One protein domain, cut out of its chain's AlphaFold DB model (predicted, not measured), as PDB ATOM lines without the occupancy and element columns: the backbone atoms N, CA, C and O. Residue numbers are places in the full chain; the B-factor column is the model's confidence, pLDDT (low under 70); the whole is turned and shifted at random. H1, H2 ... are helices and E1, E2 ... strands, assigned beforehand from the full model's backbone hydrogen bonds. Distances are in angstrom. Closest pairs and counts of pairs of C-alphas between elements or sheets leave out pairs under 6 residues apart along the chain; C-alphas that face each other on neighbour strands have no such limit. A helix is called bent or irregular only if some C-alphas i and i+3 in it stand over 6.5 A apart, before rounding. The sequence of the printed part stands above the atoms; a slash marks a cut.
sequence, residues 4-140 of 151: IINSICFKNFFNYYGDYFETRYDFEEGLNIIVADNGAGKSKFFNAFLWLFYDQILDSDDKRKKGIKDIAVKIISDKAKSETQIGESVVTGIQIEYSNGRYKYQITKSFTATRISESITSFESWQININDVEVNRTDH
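AT A GLANCE: This is residues 4 to 140 of the 151 residues of the protein "AAA_23 domain-containing protein" of Flavobacterium faecale (UniProt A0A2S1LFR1). One long, twisted sheet is built round the hairpin of its two longest strands, E4 and E5, with E1 beside E4, and E6 and E7 one after the other along the far side of E5. H1 and H2 cross one face of this sheet, the small hairpin E2 and E3 packs on these helices through E2, and H3 only grazes the sheet. The printed part has 137 residues with three named helices and seven named strands, in the order E1 H1 E2 E3 H2 H3 E4 E5 E6 E7, class mixed; both sheets are antiparallel, the large one branched at E5. It is compact, with a radius of gyration of the C-alphas of 15.4 A, and spans 49 by 32 by 25 A, only just elongated.

IN THESE COORDINATES: Find C-alpha 103 at (11.686, 19.916, -0.098); from there E5 runs 38.8 A through residues 103 to 115. Before it comes E4, residues 89 to 100, 35.1 A. E1, residues 4 to 11, starts at (21.623, 23.488, -2.141) and runs 21.9 A. E6 is residues 126 to 130, 12.5 A, and E7 is residues 134 to 139, 17.1 A, ending at (7.507, 21.179, 1.597). H1, residues 42 to 54, measures 18.7 A. Look for the short ones at residues 56 to 58 for E2, 65 to 67 for E3, 68 to 75 for H2 and 78 to 83 for H3.

HOW THE PARTS SIT: Start at E5, where E4 lies on one side and E6 and E7 on the other side, E7 beside residues 103 to 108 and E6 beside 111 to 115. E4, E5 and E6 form a meander, each strand the antiparallel neighbour of the one before. Look for N 94 and O 109 at 2.8 A between E4 and E5, N 112 and O 129 at 2.8 A between E5 and E6, N 106 and O 136 at 2.9 A between E5 and E7, and N 9 and O 95 at 2.8 A between E1 and E4. H1 is on this sheet at a height of 9.9 A, across the strands at 73 degrees to E1 on the local plane; its C-alpha 48 is 6.5 A from C-alpha 94 of E4, their closest pair. H2, on the same face, has a height of 8.5 A; it is irregular, with C-alphas 70 and 73 8.4 A apart. H1 and H2 are close but not clearly touching, the closest C-alphas, 51 and 68, being 7.3 A apart. E2 and E3 are a hairpin, with N 57 and O 66 at 2.9 A; the closest C-alphas of H1 and E2, 50 and 56, are 5.4 A apart. H3 only grazes the large sheet with residues 80 to 83. Every O i to N i+4 pair is within hydrogen-bond range in H3, against 8 of 9 in H1 and 2 of 4 in H2.

THE WHOLE: The C-alphas of Arg 102 and Glu 118, the two farthest apart, are 49.3 A from each other. The printed part has no cut. The link from E1 to H1, 30 residues, is long; in it, residues 25 to 26 pair antiparallel with residues 7 to 8 of E1. The mean pLDDT of the printed part is 94.3, and residue 140 is under 70.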
ATOM      1  N   ILE A   4      21.023  22.180  -2.421       92.06
ATOM      2  CA  ILE A   4      21.623  23.488  -2.141       92.06
ATOM      3  C   ILE A   4      21.583  23.700  -0.635       92.06
ATOM      4  O   ILE A   4      20.526  23.555  -0.027       92.06
ATOM      5  N   ILE A   5      22.725  24.020  -0.032       94.81
ATOM      6  CA  ILE A   5      22.786  24.427   1.374       94.81
ATOM      7  C   ILE A   5      22.256  25.858   1.445       94.81
ATOM      8  O   ILE A   5      22.819  26.740   0.811       94.81
ATOM      9  N   ASN A   6      21.170  26.065   2.185       95.25
ATOM     10  CA  ASN A   6      20.534  27.372   2.333       95.25
ATOM     11  C   ASN A   6      21.144  28.155   3.496       95.25
ATOM     12  O   ASN A   6      21.272  29.366   3.414       95.25
ATOM     13  N   SER A   7      21.480  27.479   4.598       97.12
ATOM     14  CA  SER A   7      22.052  28.136   5.772       97.12
ATOM     15  C   SER A   7      22.809  27.174   6.677       97.12
ATOM     16  O   SER A   7      22.620  25.952   6.627       97.12
ATOM     17  N   ILE A   8      23.655  27.747   7.527       97.94
ATOM     18  CA  ILE A   8      24.276  27.080   8.669       97.94
ATOM     19  C   ILE A   8      24.153  27.961   9.911       97.94
ATOM     20  O   ILE A   8      24.334  29.175   9.850       97.94
ATOM     21  N   CYS A   9      23.852  27.333  11.039       97.94
ATOM     22  CA  CYS A   9      23.665  27.963  12.334       97.94
ATOM     23  C   CYS A   9      24.456  27.197  13.395       97.94
ATOM     24  O   CYS A   9      24.652  25.980  13.285       97.94
ATOM     25  N   PHE A  10      24.840  27.879  14.468       98.31
ATOM     26  CA  PHE A  10      25.634  27.311  15.549       98.31
ATOM     27  C   PHE A  10      24.939  27.490  16.904       98.31
ATOM     28  O   PHE A  10      24.157  28.406  17.127       98.31
ATOM     29  N   LYS A  11      25.224  26.612  17.856       98.44
ATOM     30  CA  LYS A  11      24.836  26.812  19.251       98.44
ATOM     31  C   LYS A  11      26.057  26.546  20.099       98.44
ATOM     32  O   LYS A  11      26.555  25.423  20.087       98.44
ATOM     33  N   ASN A  12      26.562  27.576  20.771       98.25
ATOM     34  CA  ASN A  12      27.729  27.502  21.659       98.25
ATOM     35  C   ASN A  12      28.924  26.704  21.092       98.25
ATOM     36  O   ASN A  12      29.554  25.929  21.809       98.25
ATOM     37  N   PHE A  13      29.246  26.884  19.812       97.69
ATOM     38  CA  PHE A  13      30.246  26.105  19.079       97.69
ATOM     39  C   PHE A  13      31.507  26.946  18.830       97.69
ATOM     40  O   PHE A  13      31.488  27.898  18.057       97.69
ATOM     41  N   PHE A  14      32.627  26.605  19.461       96.06
ATOM     42  CA  PHE A  14      33.862  27.393  19.477       96.06
ATOM     43  C   PHE A  14      33.588  28.879  19.782       96.06
ATOM     44  O   PHE A  14      33.038  29.230  20.822       96.06
ATOM     45  N   ASN A  15      33.962  29.784  18.880       94.06
ATOM     46  CA  ASN A  15      33.744  31.215  19.038       94.06
ATOM     47  C   ASN A  15      32.324  31.667  18.643       94.06
ATOM     48  O   ASN A  15      32.005  32.840  18.808       94.06
ATOM     49  N   TYR A  16      31.469  30.759  18.162       96.38
ATOM     50  CA  TYR A  16      30.053  31.012  17.905       96.38
ATOM     51  C   TYR A  16      29.248  30.772  19.188       96.38
ATOM     52  O   TYR A  16      28.757  29.673  19.449       96.38
ATOM     53  N   TYR A  17      29.175  31.801  20.030       97.00
ATOM     54  CA  TYR A  17      28.378  31.807  21.258       97.00
ATOM     55  C   TYR A  17      26.946  32.275  20.974       97.00
ATOM     56  O   TYR A  17      26.768  33.209  20.196       97.00
ATOM     57  N   GLY A  18      25.960  31.665  21.637       96.62
ATOM     58  CA  GLY A  18      24.545  32.009  21.479       96.62
ATOM     59  C   GLY A  18      23.702  30.853  20.952       96.62
ATOM     60  O   GLY A  18      24.126  29.689  20.965       96.62
ATOM     61  N   ASP A  19      22.490  31.178  20.508       97.50
ATOM     62  CA  ASP A  19      21.568  30.214  19.897       97.50
ATOM     63  C   ASP A  19      21.687  30.160  18.364       97.50
ATOM     64  O   ASP A  19      22.306  31.017  17.728       97.50
ATOM     65  N   TYR A  20      21.036  29.165  17.756       96.69
ATOM     66  CA  TYR A  20      21.036  28.960  16.307       96.69
ATOM     67  C   TYR A  20      20.582  30.200  15.533       96.69
ATOM     68  O   TYR A  20      21.118  30.488  14.469       96.69
ATOM     69  N   PHE A  21      19.613  30.951  16.058       93.38
ATOM     70  CA  PHE A  21      19.118  32.156  15.394       93.38
ATOM     71  C   PHE A  21      20.173  33.272  15.329       93.38
ATOM     72  O   PHE A  21      20.303  33.934  14.306       93.38
ATOM     73  N   GLU A  22      20.947  33.458  16.399       93.69
ATOM     74  CA  GLU A  22      21.921  34.554  16.528       93.69
ATOM     75  C   GLU A  22      23.182  34.318  15.693       93.69
ATOM     76  O   GLU A  22      23.857  35.261  15.288       93.69
ATOM     77  N   THR A  23      23.504  33.054  15.431       95.56
ATOM     78  CA  THR A  23      24.718  32.639  14.717       95.56
ATOM     79  C   THR A  23      24.398  32.042  13.344       95.56
ATOM     80  O   THR A  23      25.123  31.186  12.830       95.56
ATOM     81  N   ARG A  24      23.285  32.478  12.749       96.81
ATOM     82  CA  ARG A  24      22.827  32.039  11.435       96.81
ATOM     83  C   ARG A  24      23.590  32.741  10.314       96.81
ATOM     84  O   ARG A  24      23.709  33.962  10.295       96.81
ATOM     85  N   TYR A  25      24.033  31.949   9.345       96.75
ATOM     86  CA  TYR A  25      24.608  32.406   8.086       96.75
ATOM     87  C   TYR A  25      23.798  31.819   6.940       96.75
ATOM     88  O   TYR A  25      23.745  30.597   6.781       96.75
ATOM     89  N   ASP A  26      23.169  32.685   6.156       96.81
ATOM     90  CA  ASP A  26      22.443  32.297   4.953       96.81
ATOM     91  C   ASP A  26      23.386  32.308   3.741       96.81
ATOM     92  O   ASP A  26      24.261  33.166   3.612       96.81
ATOM     93  N   PHE A  27      23.221  31.315   2.874       96.19
ATOM     94  CA  PHE A  27      23.940  31.177   1.617       96.19
ATOM     95  C   PHE A  27      23.018  31.516   0.453       96.19
ATOM     96  O   PHE A  27      21.815  31.249   0.486       96.19
ATOM     97  N   GLU A  28      23.614  32.033  -0.613       92.56
ATOM     98  CA  GLU A  28      22.922  32.312  -1.867       92.56
ATOM     99  C   GLU A  28      23.351  31.330  -2.961       92.56
ATOM    100  O   GLU A  28      24.341  30.601  -2.835       92.56
ATOM    101  N   GLU A  29      22.607  31.296  -4.063       90.19
ATOM    102  CA  GLU A  29      23.034  30.533  -5.233       90.19
ATOM    103  C   GLU A  29      24.314  31.131  -5.835       90.19
ATOM    104  O   GLU A  29      24.435  32.338  -6.030       90.19
ATOM    105  N   GLY A  30      25.277  30.268  -6.168       91.56
ATOM    106  CA  GLY A  30      26.549  30.674  -6.765       91.56
ATOM    107  C   GLY A  30      27.717  30.704  -5.777       91.56
ATOM    108  O   GLY A  30      27.833  29.856  -4.887       91.56
ATOM    109  N   LEU A  31      28.659  31.625  -5.999       93.69
ATOM    110  CA  LEU A  31      29.907  31.699  -5.239       93.69
ATOM    111  C   LEU A  31      29.695  32.438  -3.913       93.69
ATOM    112  O   LEU A  31      29.567  33.657  -3.889       93.69
ATOM    113  N   ASN A  32      29.763  31.695  -2.812       94.31
ATOM    114  CA  ASN A  32      29.754  32.247  -1.461       94.31
ATOM    115  C   ASN A  32      31.196  32.326  -0.936       94.31
ATOM    116  O   ASN A  32      31.910  31.321  -0.931       94.31
ATOM    117  N   ILE A  33      31.635  33.506  -0.488       94.12
ATOM    118  CA  ILE A  33      33.000  33.730   0.017       94.12
ATOM    119  C   ILE A  33      32.946  34.015   1.518       94.12
ATOM    120  O   ILE A  33      32.373  35.010   1.951       94.12
ATOM    121  N   ILE A  34      33.601  33.167   2.314       92.06
ATOM    122  CA  ILE A  34      33.700  33.341   3.768       92.06
ATOM    123  C   ILE A  34      35.012  34.056   4.095       92.06
ATOM    124  O   ILE A  34      36.095  33.464   4.030       92.06
ATOM    125  N   VAL A  35      34.910  35.331   4.472       91.12
ATOM    126  CA  VAL A  35      36.047  36.172   4.865       91.12
ATOM    127  C   VAL A  35      35.998  36.426   6.366       91.12
ATOM    128  O   VAL A  35      34.989  36.873   6.896       91.12
ATOM    129  N   ALA A  36      37.100  36.135   7.050       88.81
ATOM    130  CA  ALA A  36      37.294  36.494   8.446       88.81
ATOM    131  C   ALA A  36      38.792  36.537   8.766       88.81
ATOM    132  O   ALA A  36      39.581  35.784   8.161       88.81
ATOM    133  N   ASP A  37      39.145  37.374   9.740       91.38
ATOM    134  CA  ASP A  37      40.500  37.502  10.269       91.38
ATOM    135  C   ASP A  37      41.010  36.188  10.868       91.38
ATOM    136  O   ASP A  37      40.264  35.237  11.145       91.38
ATOM    137  N   ASN A  38      42.327  36.110  11.058       87.44
ATOM    138  CA  ASN A  38      42.915  34.951  11.708       87.44
ATOM    139  C   ASN A  38      42.393  34.833  13.150       87.44
ATOM    140  O   ASN A  38      42.401  35.802  13.900       87.44
ATOM    141  N   GLY A  39      41.920  33.643  13.526       82.88
ATOM    142  CA  GLY A  39      41.296  33.405  14.832       82.88
ATOM    143  C   GLY A  39      39.812  33.785  14.936       82.88
ATOM    144  O   GLY A  39      39.167  33.363  15.888       82.88
ATOM    145  N   ALA A  40      39.220  34.453  13.939       86.19
ATOM    146  CA  ALA A  40      37.813  34.884  13.970       86.19
ATOM    147  C   ALA A  40      36.785  33.761  13.689       86.19
ATOM    148  O   ALA A  40      35.609  34.022  13.453       86.19
ATOM    149  N   GLY A  41      37.209  32.492  13.693       88.38
ATOM    150  CA  GLY A  41      36.310  31.338  13.563       88.38
ATOM    151  C   GLY A  41      36.197  30.717  12.177       88.38
ATOM    152  O   GLY A  41      35.606  29.653  12.064       88.38
ATOM    153  N   LYS A  42      36.835  31.263  11.134       93.56
ATOM    154  CA  LYS A  42      36.785  30.704   9.763       93.56
ATOM    155  C   LYS A  42      37.074  29.200   9.699       93.56
ATOM    156  O   LYS A  42      36.295  28.440   9.140       93.56
ATOM    157  N   SER A  43      38.164  28.735  10.311       92.81
ATOM    158  CA  SER A  43      38.475  27.295  10.335       92.81
ATOM    159  C   SER A  43      37.460  26.490  11.154       92.81
ATOM    160  O   SER A  43      37.214  25.324  10.856       92.81
ATOM    161  N   LYS A  44      36.857  27.101  12.183       94.75
ATOM    162  CA  LYS A  44      35.831  26.468  13.018       94.75
ATOM    163  C   LYS A  44      34.503  26.354  12.267       94.75
ATOM    164  O   LYS A  44      33.885  25.301  12.332       94.75
ATOM    165  N   PHE A  45      34.145  27.343  11.449       96.19
ATOM    166  CA  PHE A  45      33.030  27.261  10.505       96.19
ATOM    167  C   PHE A  45      33.128  26.004   9.633       96.19
ATOM    168  O   PHE A  45      32.200  25.203   9.573       96.19
ATOM    169  N   PHE A  46      34.291  25.761   9.021       94.75
ATOM    170  CA  PHE A  46      34.494  24.564   8.198       94.75
ATOM    171  C   PHE A  46      34.513  23.261   9.011       94.75
ATOM    172  O   PHE A  46      34.087  22.220   8.508       94.75
ATOM    173  N   ASN A  47      34.933  23.307  10.279       96.25
ATOM    174  CA  ASN A  47      34.818  22.161  11.182       96.25
ATOM    175  C   ASN A  47      33.365  21.729  11.417       96.25
ATOM    176  O   ASN A  47      33.138  20.547  11.656       96.25
ATOM    177  N   ALA A  48      32.378  22.621  11.310       96.69
ATOM    178  CA  ALA A  48      30.983  22.209  11.430       96.69
ATOM    179  C   ALA A  48      30.538  21.287  10.293       96.69
ATOM    180  O   ALA A  48      29.838  20.313  10.550       96.69
ATOM    181  N   PHE A  49      31.009  21.496   9.061       95.62
ATOM    182  CA  PHE A  49      30.756  20.536   7.983       95.62
ATOM    183  C   PHE A  49      31.453  19.196   8.236       95.62
ATOM    184  O   PHE A  49      30.883  18.144   7.946       95.62
ATOM    185  N   LEU A  50      32.663  19.208   8.806       96.06
ATOM    186  CA  LEU A  50      33.347  17.969   9.186       96.06
ATOM    187  C   LEU A  50      32.569  17.199  10.259       96.06
ATOM    188  O   LEU A  50      32.437  15.979  10.150       96.06
ATOM    189  N   TRP A  51      31.998  17.898  11.240       96.62
ATOM    190  CA  TRP A  51      31.135  17.270  12.234       96.62
ATOM    191  C   TRP A  51      29.862  16.733  11.573       96.62
ATOM    192  O   TRP A  51      29.525  15.557  11.737       96.62
ATOM    193  N   LEU A  52      29.191  17.548  10.758       93.94
ATOM    194  CA  LEU A  52      27.947  17.157  10.104       93.94
ATOM    195  C   LEU A  52      28.108  15.866   9.294       93.94
ATOM    196  O   LEU A  52      27.318  14.943   9.472       93.94
ATOM    197  N   PHE A  53      29.133  15.784   8.446       91.00
ATOM    198  CA  PHE A  53      29.274  14.679   7.495       91.00
ATOM    199  C   PHE A  53      30.083  13.490   8.016       91.00
ATOM    200  O   PHE A  53      29.871  12.377   7.542       91.00
ATOM    201  N   TYR A  54      30.997  13.702   8.967       94.56
ATOM    202  CA  TYR A  54      31.972  12.675   9.357       94.56
ATOM    203  C   TYR A  54      32.100  12.465  10.867       94.56
ATOM    204  O   TYR A  54      32.928  11.659  11.279       94.56
ATOM    205  N   ASP A  55      31.339  13.190  11.693       95.00
ATOM    206  CA  ASP A  55      31.475  13.171  13.158       95.00
ATOM    207  C   ASP A  55      32.907  13.448  13.636       95.00
ATOM    208  O   ASP A  55      33.398  12.885  14.619       95.00
ATOM    209  N   GLN A  56      33.578  14.355  12.919       95.62
ATOM    210  CA  GLN A  56      34.974  14.714  13.130       95.62
ATOM    211  C   GLN A  56      35.183  16.224  13.226       95.62
ATOM    212  O   GLN A  56      34.477  17.015  12.611       95.62
ATOM    213  N   ILE A  57      36.240  16.618  13.929       96.00
ATOM    214  CA  ILE A  57      36.749  17.990  13.991       96.00
ATOM    215  C   ILE A  57      38.222  17.969  13.612       96.00
ATOM    216  O   ILE A  57      38.968  17.123  14.104       96.00
ATOM    217  N   LEU A  58      38.660  18.905  12.768       94.25
ATOM    218  CA  LEU A  58      40.081  19.166  12.572       94.25
ATOM    219  C   LEU A  58      40.582  20.035  13.728       94.25
ATOM    220  O   LEU A  58      40.237  21.219  13.841       94.25
ATOM    221  N   ASP A  59      41.383  19.434  14.597       90.25
ATOM    222  CA  ASP A  59      42.038  20.141  15.684       90.25
ATOM    223  C   ASP A  59      43.211  20.956  15.124       90.25
ATOM    224  O   ASP A  59      44.067  20.446  14.406       90.25
ATOM    225  N   SER A  60      43.221  22.259  15.405       83.12
ATOM    226  CA  SER A  60      44.236  23.183  14.891       83.12
ATOM    227  C   SER A  60      45.611  22.949  15.505       83.12
ATOM    228  O   SER A  60      46.611  23.269  14.864       83.12
ATOM    229  N   ASP A  61      45.653  22.400  16.717       83.19
ATOM    230  CA  ASP A  61      46.875  22.367  17.520       83.19
ATOM    231  C   ASP A  61      47.791  21.226  17.068       83.19
ATOM    232  O   ASP A  61      48.997  21.413  16.929       83.19
ATOM    233  N   ASP A  62      47.215  20.063  16.759       86.12
ATOM    234  CA  ASP A  62      47.943  18.896  16.252       86.12
ATOM    235  C   ASP A  62      47.659  18.586  14.772       86.12
ATOM    236  O   ASP A  62      48.260  17.668  14.209       86.12
ATOM    237  N   LYS A  63      46.782  19.370  14.127       87.94
ATOM    238  CA  LYS A  63      46.372  19.242  12.716       87.94
ATOM    239  C   LYS A  63      45.799  17.863  12.380       87.94
ATOM    240  O   LYS A  63      45.921  17.400  11.243       87.94
ATOM    241  N   ARG A  64      45.165  17.198  13.351       92.62
ATOM    242  CA  ARG A  64      44.541  15.879  13.173       92.62
ATOM    243  C   ARG A  64      43.026  15.966  13.266       92.62
ATOM    244  O   ARG A  64      42.465  16.807  13.962       92.62
ATOM    245  N   LYS A  65      42.355  15.067  12.546       93.62
ATOM    246  CA  LYS A  65      40.915  14.864  12.701       93.62
ATOM    247  C   LYS A  65      40.672  14.007  13.940       93.62
ATOM    248  O   LYS A  65      41.289  12.952  14.073       93.62
ATOM    249  N   LYS A  66      39.782  14.455  14.819       95.44
ATOM    250  CA  LYS A  66      39.381  13.752  16.046       95.44
ATOM    251  C   LYS A  66      37.879  13.541  16.055       95.44
ATOM    252  O   LYS A  66      37.151  14.363  15.498       95.44
ATOM    253  N   GLY A  67      37.432  12.452  16.675       95.06
ATOM    254  CA  GLY A  67      36.012  12.215  16.887       95.06
ATOM    255  C   GLY A  67      35.433  13.238  17.860       95.06
ATOM    256  O   GLY A  67      36.136  13.756  18.728       95.06
ATOM    257  N   ILE A  68      34.138  13.521  17.739       93.56
ATOM    258  CA  ILE A  68      33.459  14.500  18.605       93.56
ATOM    259  C   ILE A  68      33.593  14.152  20.085       93.56
ATOM    260  O   ILE A  68      33.842  15.037  20.896       93.56
ATOM    261  N   LYS A  69      33.500  12.865  20.434       91.75
ATOM    262  CA  LYS A  69      33.628  12.403  21.821       91.75
ATOM    263  C   LYS A  69      34.989  12.744  22.433       91.75
ATOM    264  O   LYS A  69      35.035  13.070  23.608       91.75
ATOM    265  N   ASP A  70      36.059  12.750  21.641       92.75
ATOM    266  CA  ASP A  70      37.424  12.982  22.134       92.75
ATOM    267  C   ASP A  70      37.748  14.471  22.325       92.75
ATOM    268  O   ASP A  70      38.739  14.823  22.964       92.75
ATOM    269  N   ILE A  71      36.949  15.363  21.732       94.88
ATOM    270  CA  ILE A  71      37.235  16.804  21.684       94.88
ATOM    271  C   ILE A  71      36.055  17.678  22.130       94.88
ATOM    272  O   ILE A  71      36.182  18.900  22.139       94.88
ATOM    273  N   ALA A  72      34.942  17.079  22.569       95.69
ATOM    274  CA  ALA A  72      33.690  17.756  22.918       95.69
ATOM    275  C   ALA A  72      33.896  19.016  23.773       95.69
ATOM    276  O   ALA A  72      33.486  20.097  23.364       95.69
ATOM    277  N   VAL A  73      34.626  18.923  24.890       96.38
ATOM    278  CA  VAL A  73      34.868  20.060  25.808       96.38
ATOM    279  C   VAL A  73      35.617  21.228  25.147       96.38
ATOM    280  O   VAL A  73      35.385  22.394  25.474       96.38
ATOM    281  N   LYS A  74      36.487  20.947  24.171       95.50
ATOM    282  CA  LYS A  74      37.200  21.977  23.395       95.50
ATOM    283  C   LYS A  74      36.312  22.623  22.328       95.50
ATOM    284  O   LYS A  74      36.592  23.744  21.911       95.50
ATOM    285  N   ILE A  75      35.272  21.923  21.875       96.31
ATOM    286  CA  ILE A  75      34.297  22.445  20.913       96.31
ATOM    287  C   ILE A  75      33.305  23.391  21.596       96.31
ATOM    288  O   ILE A  75      32.843  24.324  20.950       96.31
ATOM    289  N   ILE A  76      32.969  23.185  22.873       97.81
ATOM    290  CA  ILE A  76      32.056  24.088  23.591       97.81
ATOM    291  C   ILE A  76      32.675  25.487  23.647       97.81
ATOM    292  O   ILE A  76      33.854  25.644  23.980       97.81
ATOM    293  N   SER A  77      31.865  26.503  23.363       97.44
ATOM    294  CA  SER A  77      32.257  27.901  23.502       97.44
ATOM    295  C   SER A  77      32.817  28.204  24.888       97.44
ATOM    296  O   SER A  77      32.206  27.869  25.901       97.44
ATOM    297  N   ASP A  78      33.967  28.880  24.938       96.25
ATOM    298  CA  ASP A  78      34.599  29.266  26.204       96.25
ATOM    299  C   ASP A  78      33.683  30.149  27.053       96.25
ATOM    300  O   ASP A  78      33.595  29.953  28.265       96.25
ATOM    301  N   LYS A  79      32.921  31.045  26.413       96.81
ATOM    302  CA  LYS A  79      31.923  31.860  27.105       96.81
ATOM    303  C   LYS A  79      30.809  30.989  27.691       96.81
ATOM    304  O   LYS A  79      30.519  31.097  28.879       96.81
ATOM    305  N   ALA A  80      30.268  30.058  26.907       97.75
ATOM    306  CA  ALA A  80      29.216  29.164  27.386       97.75
ATOM    307  C   ALA A  80      29.701  28.260  28.536       97.75
ATOM    308  O   ALA A  80      28.994  28.091  29.525       97.75
ATOM    309  N   LYS A  81      30.943  27.754  28.474       97.19
ATOM    310  CA  LYS A  81      31.566  27.015  29.586       97.19
ATOM    311  C   LYS A  81      31.690  27.862  30.848       97.19
ATOM    312  O   LYS A  81      31.435  27.356  31.935       97.19
ATOM    313  N   SER A  82      32.091  29.127  30.706       96.69
ATOM    314  CA  SER A  82      32.277  30.032  31.846       96.69
ATOM    315  C   SER A  82      30.968  30.372  32.560       96.69
ATOM    316  O   SER A  82      30.967  30.543  33.775       96.69
ATOM    317  N   GLU A  83      29.863  30.421  31.816       97.25
ATOM    318  CA  GLU A  83      28.533  30.748  32.337       97.25
ATOM    319  C   GLU A  83      27.778  29.521  32.869       97.25
ATOM    320  O   GLU A  83      26.815  29.681  33.610       97.25
ATOM    321  N   THR A  84      28.219  28.303  32.536       97.69
ATOM    322  CA  THR A  84      27.594  27.059  33.011       97.69
ATOM    323  C   THR A  84      28.090  26.715  34.412       97.69
ATOM    324  O   THR A  84      29.289  26.477  34.611       97.69
ATOM    325  N   GLN A  85      27.191  26.639  35.391       97.44
ATOM    326  CA  GLN A  85      27.543  26.288  36.770       97.44
ATOM    327  C   GLN A  85      27.665  24.770  36.967       97.44
ATOM    328  O   GLN A  85      27.224  23.977  36.137       97.44
ATOM    329  N   ILE A  86      28.288  24.339  38.069       98.00
ATOM    330  CA  ILE A  86      28.346  22.912  38.420       98.00
ATOM    331  C   ILE A  86      26.919  22.393  38.644       98.00
ATOM    332  O   ILE A  86      26.142  22.994  39.380       98.00
ATOM    333  N   GLY A  87      26.590  21.269  38.012       97.62
ATOM    334  CA  GLY A  87      25.254  20.674  37.982       97.62
ATOM    335  C   GLY A  87      24.388  21.158  36.816       97.62
ATOM    336  O   GLY A  87      23.403  20.498  36.484       97.62
ATOM    337  N   GLU A  88      24.756  22.254  36.151       98.12
ATOM    338  CA  GLU A  88      24.053  22.750  34.970       98.12
ATOM    339  C   GLU A  88      24.593  22.129  33.682       98.12
ATOM    340  O   GLU A  88      25.655  21.499  33.642       98.12
ATOM    341  N   SER A  89      23.827  22.299  32.605       97.94
ATOM    342  CA  SER A  89      24.153  21.754  31.294       97.94
ATOM    343  C   SER A  89      24.136  22.822  30.216       97.94
ATOM    344  O   SER A  89      23.283  23.706  30.207       97.94
ATOM    345  N   VAL A  90      25.039  22.672  29.254       98.25
ATOM    346  CA  VAL A  90      25.102  23.490  28.048       98.25
ATOM    347  C   VAL A  90      24.959  22.611  26.817       98.25
ATOM    348  O   VAL A  90      25.565  21.544  26.709       98.25
ATOM    349  N   VAL A  91      24.152  23.073  25.865       98.44
ATOM    350  CA  VAL A  91      24.024  22.431  24.558       98.44
ATOM    351  C   VAL A  91      24.989  23.094  23.590       98.44
ATOM    352  O   VAL A  91      25.000  24.321  23.464       98.44
ATOM    353  N   THR A  92      25.766  22.267  22.897       98.50
ATOM    354  CA  THR A  92      26.599  22.669  21.763       98.50
ATOM    355  C   THR A  92      26.094  21.973  20.511       98.50
ATOM    356  O   THR A  92      25.842  20.768  20.535       98.50
ATOM    357  N   GLY A  93      25.943  22.700  19.411       98.06
ATOM    358  CA  GLY A  93      25.368  22.122  18.208       98.06
ATOM    359  C   GLY A  93      25.593  22.920  16.941       98.06
ATOM    360  O   GLY A  93      26.054  24.062  16.950       98.06
ATOM    361  N   ILE A  94      25.253  22.265  15.842       98.12
ATOM    362  CA  ILE A  94      25.243  22.803  14.491       98.12
ATOM    363  C   ILE A  94      23.900  22.467  13.857       98.12
ATOM    364  O   ILE A  94      23.348  21.382  14.061       98.12
ATOM    365  N   GLN A  95      23.387  23.394  13.067       97.94
ATOM    366  CA  GLN A  95      22.167  23.197  12.312       97.94
ATOM    367  C   GLN A  95      22.395  23.653  10.880       97.94
ATOM    368  O   GLN A  95      22.911  24.742  10.654       97.94
ATOM    369  N   ILE A  96      22.034  22.813   9.916       97.31
ATOM    370  CA  ILE A  96      22.095  23.155   8.497       97.31
ATOM    371  C   ILE A  96      20.712  23.027   7.897       97.31
ATOM    372  O   ILE A  96      20.038  22.013   8.085       97.31
ATOM    373  N   GLU A  97      20.331  24.025   7.112       96.25
ATOM    374  CA  GLU A  97      19.198  23.920   6.212       96.25
ATOM    375  C   GLU A  97      19.693  23.694   4.788       96.25
ATOM    376  O   GLU A  97      20.577  24.401   4.308       96.25
ATOM    377  N   TYR A  98      19.087  22.749   4.079       94.94
ATOM    378  CA  TYR A  98      19.340  22.546   2.656       94.94
ATOM    379  C   TYR A  98      18.039  22.252   1.910       94.94
ATOM    380  O   TYR A  98      17.088  21.704   2.466       94.94
ATOM    381  N   SER A  99      17.978  22.640   0.644       93.25
ATOM    382  CA  SER A  99      16.837  22.395  -0.235       93.25
ATOM    383  C   SER A  99      17.195  21.362  -1.294       93.25
ATOM    384  O   SER A  99      18.315  21.334  -1.799       93.25
ATOM    385  N   ASN A 100      16.232  20.523  -1.667       89.62
ATOM    386  CA  ASN A 100      16.321  19.660  -2.841       89.62
ATOM    387  C   ASN A 100      15.007  19.735  -3.620       89.62
ATOM    388  O   ASN A 100      14.034  19.046  -3.293       89.62
ATOM    389  N   GLY A 101      14.986  20.598  -4.637       84.25
ATOM    390  CA  GLY A 101      13.803  20.863  -5.445       84.25
ATOM    391  C   GLY A 101      12.612  21.284  -4.590       84.25
ATOM    392  O   GLY A 101      12.550  22.408  -4.108       84.25
ATOM    393  N   ARG A 102      11.675  20.356  -4.384       85.50
ATOM    394  CA  ARG A 102      10.425  20.588  -3.652       85.50
ATOM    395  C   ARG A 102      10.593  20.702  -2.133       85.50
ATOM    396  O   ARG A 102       9.776  21.348  -1.486       85.50
ATOM    397  N   TYR A 103      11.598  20.056  -1.552       90.38
ATOM    398  CA  TYR A 103      11.686  19.916  -0.098       90.38
ATOM    399  C   TYR A 103      12.792  20.777   0.497       90.38
ATOM    400  O   TYR A 103      13.890  20.856  -0.059       90.38
ATOM    401  N   LYS A 104      12.505  21.344   1.667       92.44
ATOM    402  CA  LYS A 104      13.482  21.920   2.585       92.44
ATOM    403  C   LYS A 104      13.738  20.929   3.708       92.44
ATOM    404  O   LYS A 104      12.801  20.361   4.265       92.44
ATOM    405  N   TYR A 105      14.996  20.742   4.049       94.44
ATOM    406  CA  TYR A 105      15.431  19.898   5.145       94.44
ATOM    407  C   TYR A 105      16.220  20.735   6.136       94.44
ATOM    408  O   TYR A 105      16.923  21.666   5.742       94.44
ATOM    409  N   GLN A 106      16.128  20.367   7.404       95.94
ATOM    410  CA  GLN A 106      16.945  20.908   8.477       95.94
ATOM    411  C   GLN A 106      17.561  19.737   9.231       95.94
ATOM    412  O   GLN A 106      16.833  18.876   9.721       95.94
ATOM    413  N   ILE A 107      18.888  19.700   9.305       96.44
ATOM    414  CA  ILE A 107      19.632  18.714  10.089       96.44
ATOM    415  C   ILE A 107      20.203  19.432  11.304       96.44
ATOM    416  O   ILE A 107      20.922  20.415  11.134       96.44
ATOM    417  N   THR A 108      19.931  18.920  12.502       97.50
ATOM    418  CA  THR A 108      20.548  19.387  13.747       97.50
ATOM    419  C   THR A 108      21.433  18.275  14.308       97.50
ATOM    420  O   THR A 108      20.957  17.173  14.584       97.50
ATOM    421  N   LYS A 109      22.722  18.565  14.509       97.56
ATOM    422  CA  LYS A 109      23.616  17.742  15.339       97.56
ATOM    423  C   LYS A 109      23.958  18.508  16.600       97.56
ATOM    424  O   LYS A 109      24.315  19.681  16.531       97.56
ATOM    425  N   SER A 110      23.875  17.851  17.749       98.06
ATOM    426  CA  SER A 110      24.218  18.483  19.016       98.06
ATOM    427  C   SER A 110      24.707  17.475  20.049       98.06
ATOM    428  O   SER A 110      24.548  16.265  19.902       98.06
ATOM    429  N   PHE A 111      25.325  17.989  21.100       98.12
ATOM    430  CA  PHE A 111      25.572  17.253  22.326       98.12
ATOM    431  C   PHE A 111      25.281  18.153  23.523       98.12
ATOM    432  O   PHE A 111      25.366  19.384  23.443       98.12
ATOM    433  N   THR A 112      24.952  17.518  24.636       98.38
ATOM    434  CA  THR A 112      24.739  18.166  25.924       98.38
ATOM    435  C   THR A 112      25.936  17.878  26.816       98.38
ATOM    436  O   THR A 112      26.358  16.728  26.941       98.38
ATOM    437  N   ALA A 113      26.501  18.916  27.420       98.12
ATOM    438  CA  ALA A 113      27.606  18.802  28.358       98.12
ATOM    439  C   ALA A 113      27.164  19.310  29.730       98.12
ATOM    440  O   ALA A 113      26.818  20.482  29.868       98.12
ATOM    441  N   THR A 114      27.181  18.437  30.732       98.19
ATOM    442  CA  THR A 114      26.861  18.778  32.123       98.19
ATOM    443  C   THR A 114      28.152  19.013  32.892       98.19
ATOM    444  O   THR A 114      29.036  18.152  32.888       98.19
ATOM    445  N   ARG A 115      28.284  20.168  33.549       98.00
ATOM    446  CA  ARG A 115      29.476  20.481  34.345       98.00
ATOM    447  C   ARG A 115      29.399  19.753  35.683       98.00
ATOM    448  O   ARG A 115      28.433  19.917  36.419       98.00
ATOM    449  N   ILE A 116      30.423  18.976  36.018       97.69
ATOM    450  CA  ILE A 116      30.465  18.166  37.248       97.69
ATOM    451  C   ILE A 116      31.571  18.591  38.220       97.69
ATOM    452  O   ILE A 116      31.569  18.156  39.369       97.69
ATOM    453  N   SER A 117      32.505  19.452  37.799       96.50
ATOM    454  CA  SER A 117      33.517  20.030  38.691       96.50
ATOM    455  C   SER A 117      34.047  21.388  38.203       96.50
ATOM    456  O   SER A 117      33.583  21.949  37.207       96.50
ATOM    457  N   GLU A 118      34.996  21.957  38.949       92.88
ATOM    458  CA  GLU A 118      35.436  23.348  38.797       92.88
ATOM    459  C   GLU A 118      36.204  23.637  37.499       92.88
ATOM    460  O   GLU A 118      36.088  24.733  36.955       92.88
ATOM    461  N   SER A 119      36.979  22.687  36.966       94.06
ATOM    462  CA  SER A 119      37.850  22.972  35.819       94.06
ATOM    463  C   SER A 119      37.066  23.072  34.509       94.06
ATOM    464  O   SER A 119      36.670  22.076  33.919       94.06
ATOM    465  N   ILE A 120      36.887  24.283  33.983       90.88
ATOM    466  CA  ILE A 120      36.129  24.483  32.738       90.88
ATOM    467  C   ILE A 120      36.802  23.870  31.500       90.88
ATOM    468  O   ILE A 120      36.119  23.584  30.522       90.88
ATOM    469  N   THR A 121      38.121  23.658  31.508       91.62
ATOM    470  CA  THR A 121      38.869  23.134  30.351       91.62
ATOM    471  C   THR A 121      39.157  21.638  30.431       91.62
ATOM    472  O   THR A 121      39.446  21.034  29.398       91.62
ATOM    473  N   SER A 122      39.095  21.036  31.622       93.62
ATOM    474  CA  SER A 122      39.377  19.610  31.796       93.62
ATOM    475  C   SER A 122      38.229  18.765  31.271       93.62
ATOM    476  O   SER A 122      37.076  19.018  31.601       93.62
ATOM    477  N   PHE A 123      38.535  17.715  30.512       94.12
ATOM    478  CA  PHE A 123      37.508  16.789  30.038       94.12
ATOM    479  C   PHE A 123      36.784  16.084  31.198       94.12
ATOM    480  O   PHE A 123      35.576  15.892  31.149       94.12
ATOM    481  N   GLU A 124      37.503  15.776  32.280       95.50
ATOM    482  CA  GLU A 124      36.975  15.096  33.476       95.50
ATOM    483  C   GLU A 124      35.956  15.933  34.261       95.50
ATOM    484  O   GLU A 124      35.230  15.412  35.102       95.50
ATOM    485  N   SER A 125      35.893  17.237  33.996       96.62
ATOM    486  CA  SER A 125      34.942  18.151  34.628       96.62
ATOM    487  C   SER A 125      33.603  18.235  33.908       96.62
ATOM    488  O   SER A 125      32.723  18.973  34.358       96.62
ATOM    489  N   TRP A 126      33.430  17.479  32.823       97.69
ATOM    490  CA  TRP A 126      32.223  17.488  32.012       97.69
ATOM    491  C   TRP A 126      31.739  16.075  31.718       97.69
ATOM    492  O   TRP A 126      32.471  15.226  31.214       97.69
ATOM    493  N   GLN A 127      30.456  15.847  31.961       97.31
ATOM    494  CA  GLN A 127      29.761  14.675  31.457       97.31
ATOM    495  C   GLN A 127      29.164  15.008  30.088       97.31
ATOM    496  O   GLN A 127      28.347  15.919  29.969       97.31
ATOM    497  N   ILE A 128      29.568  14.270  29.053       97.50
ATOM    498  CA  ILE A 128      29.137  14.508  27.670       97.50
ATOM    499  C   ILE A 128      28.084  13.479  27.259       97.50
ATOM    500  O   ILE A 128      28.330  12.273  27.314       97.50
ATOM    501  N   ASN A 129      26.938  13.960  26.784       97.12
ATOM    502  CA  ASN A 129      25.888  13.159  26.167       97.12
ATOM    503  C   ASN A 129      25.711  13.588  24.701       97.12
ATOM    504  O   ASN A 129      25.376  14.740  24.429       97.12
ATOM    505  N   ILE A 130      25.977  12.678  23.760       96.00
ATOM    506  CA  ILE A 130      25.774  12.936  22.329       96.00
ATOM    507  C   ILE A 130      24.290  12.752  22.022       96.00
ATOM    508  O   ILE A 130      23.768  11.657  22.210       96.00
ATOM    509  N   ASN A 131      23.638  13.808  21.540       93.31
ATOM    510  CA  ASN A 131      22.223  13.757  21.202       93.31
ATOM    511  C   ASN A 131      22.035  13.063  19.844       93.31
ATOM    512  O   ASN A 131      22.936  13.069  18.997       93.31
ATOM    513  N   ASP A 132      20.848  12.501  19.625       91.56
ATOM    514  CA  ASP A 132      20.486  11.949  18.324       91.56
ATOM    515  C   ASP A 132      20.484  13.037  17.242       91.56
ATOM    516  O   ASP A 132      20.243  14.220  17.496       91.56
ATOM    517  N   VAL A 133      20.773  12.630  16.005       94.44
ATOM    518  CA  VAL A 133      20.705  13.539  14.860       94.44
ATOM    519  C   VAL A 133      19.240  13.787  14.527       94.44
ATOM    520  O   VAL A 133      18.528  12.875  14.108       94.44
ATOM    521  N   GLU A 134      18.800  15.032  14.660       93.06
ATOM    522  CA  GLU A 134      17.443  15.425  14.297       93.06
ATOM    523  C   GLU A 134      17.397  15.838  12.825       93.06
ATOM    524  O   GLU A 134      18.227  16.622  12.355       93.06
ATOM    525  N   VAL A 135      16.403  15.334  12.091       93.12
ATOM    526  CA  VAL A 135      16.173  15.693  10.688       93.12
ATOM    527  C   VAL A 135      14.713  16.078  10.500       93.12
ATOM    528  O   VAL A 135      13.822  15.233  10.549       93.12
ATOM    529  N   ASN A 136      14.477  17.359  10.229       90.75
ATOM    530  CA  ASN A 136      13.160  17.895   9.912       90.75
ATOM    531  C   ASN A 136      13.029  18.110   8.402       90.75
ATOM    532  O   ASN A 136      13.999  18.453   7.722       90.75
ATOM    533  N   ARG A 137      11.818  17.926   7.869       92.00
ATOM    534  CA  ARG A 137      11.498  18.139   6.452       92.00
ATOM    535  C   ARG A 137      10.225  18.963   6.314       92.00
ATOM    536  O   ARG A 137       9.197  18.600   6.879       92.00
ATOM    537  N   THR A 138      10.277  19.964   5.446       87.12
ATOM    538  CA  THR A 138       9.144  20.810   5.059       87.12
ATOM    539  C   THR A 138       9.017  20.846   3.534       87.12
ATOM    540  O   THR A 138       9.996  20.674   2.807       87.12
ATOM    541  N   ASP A 139       7.800  21.030   3.026       82.12
ATOM    542  CA  ASP A 139       7.507  21.179   1.597       82.12
ATOM    543  C   ASP A 139       7.438  22.670   1.228       82.12
ATOM    544  O   ASP A 139       6.710  23.423   1.875       82.12
ATOM    545  N   HIS A 140       8.170  23.099   0.195       68.19
ATOM    546  CA  HIS A 140       8.187  24.495  -0.269       68.19
ATOM    547  C   HIS A 140       6.870  24.936  -0.934       68.19
ATOM    548  O   HIS A 140       6.637  26.132  -1.084       68.19
TER     549      HIS A 140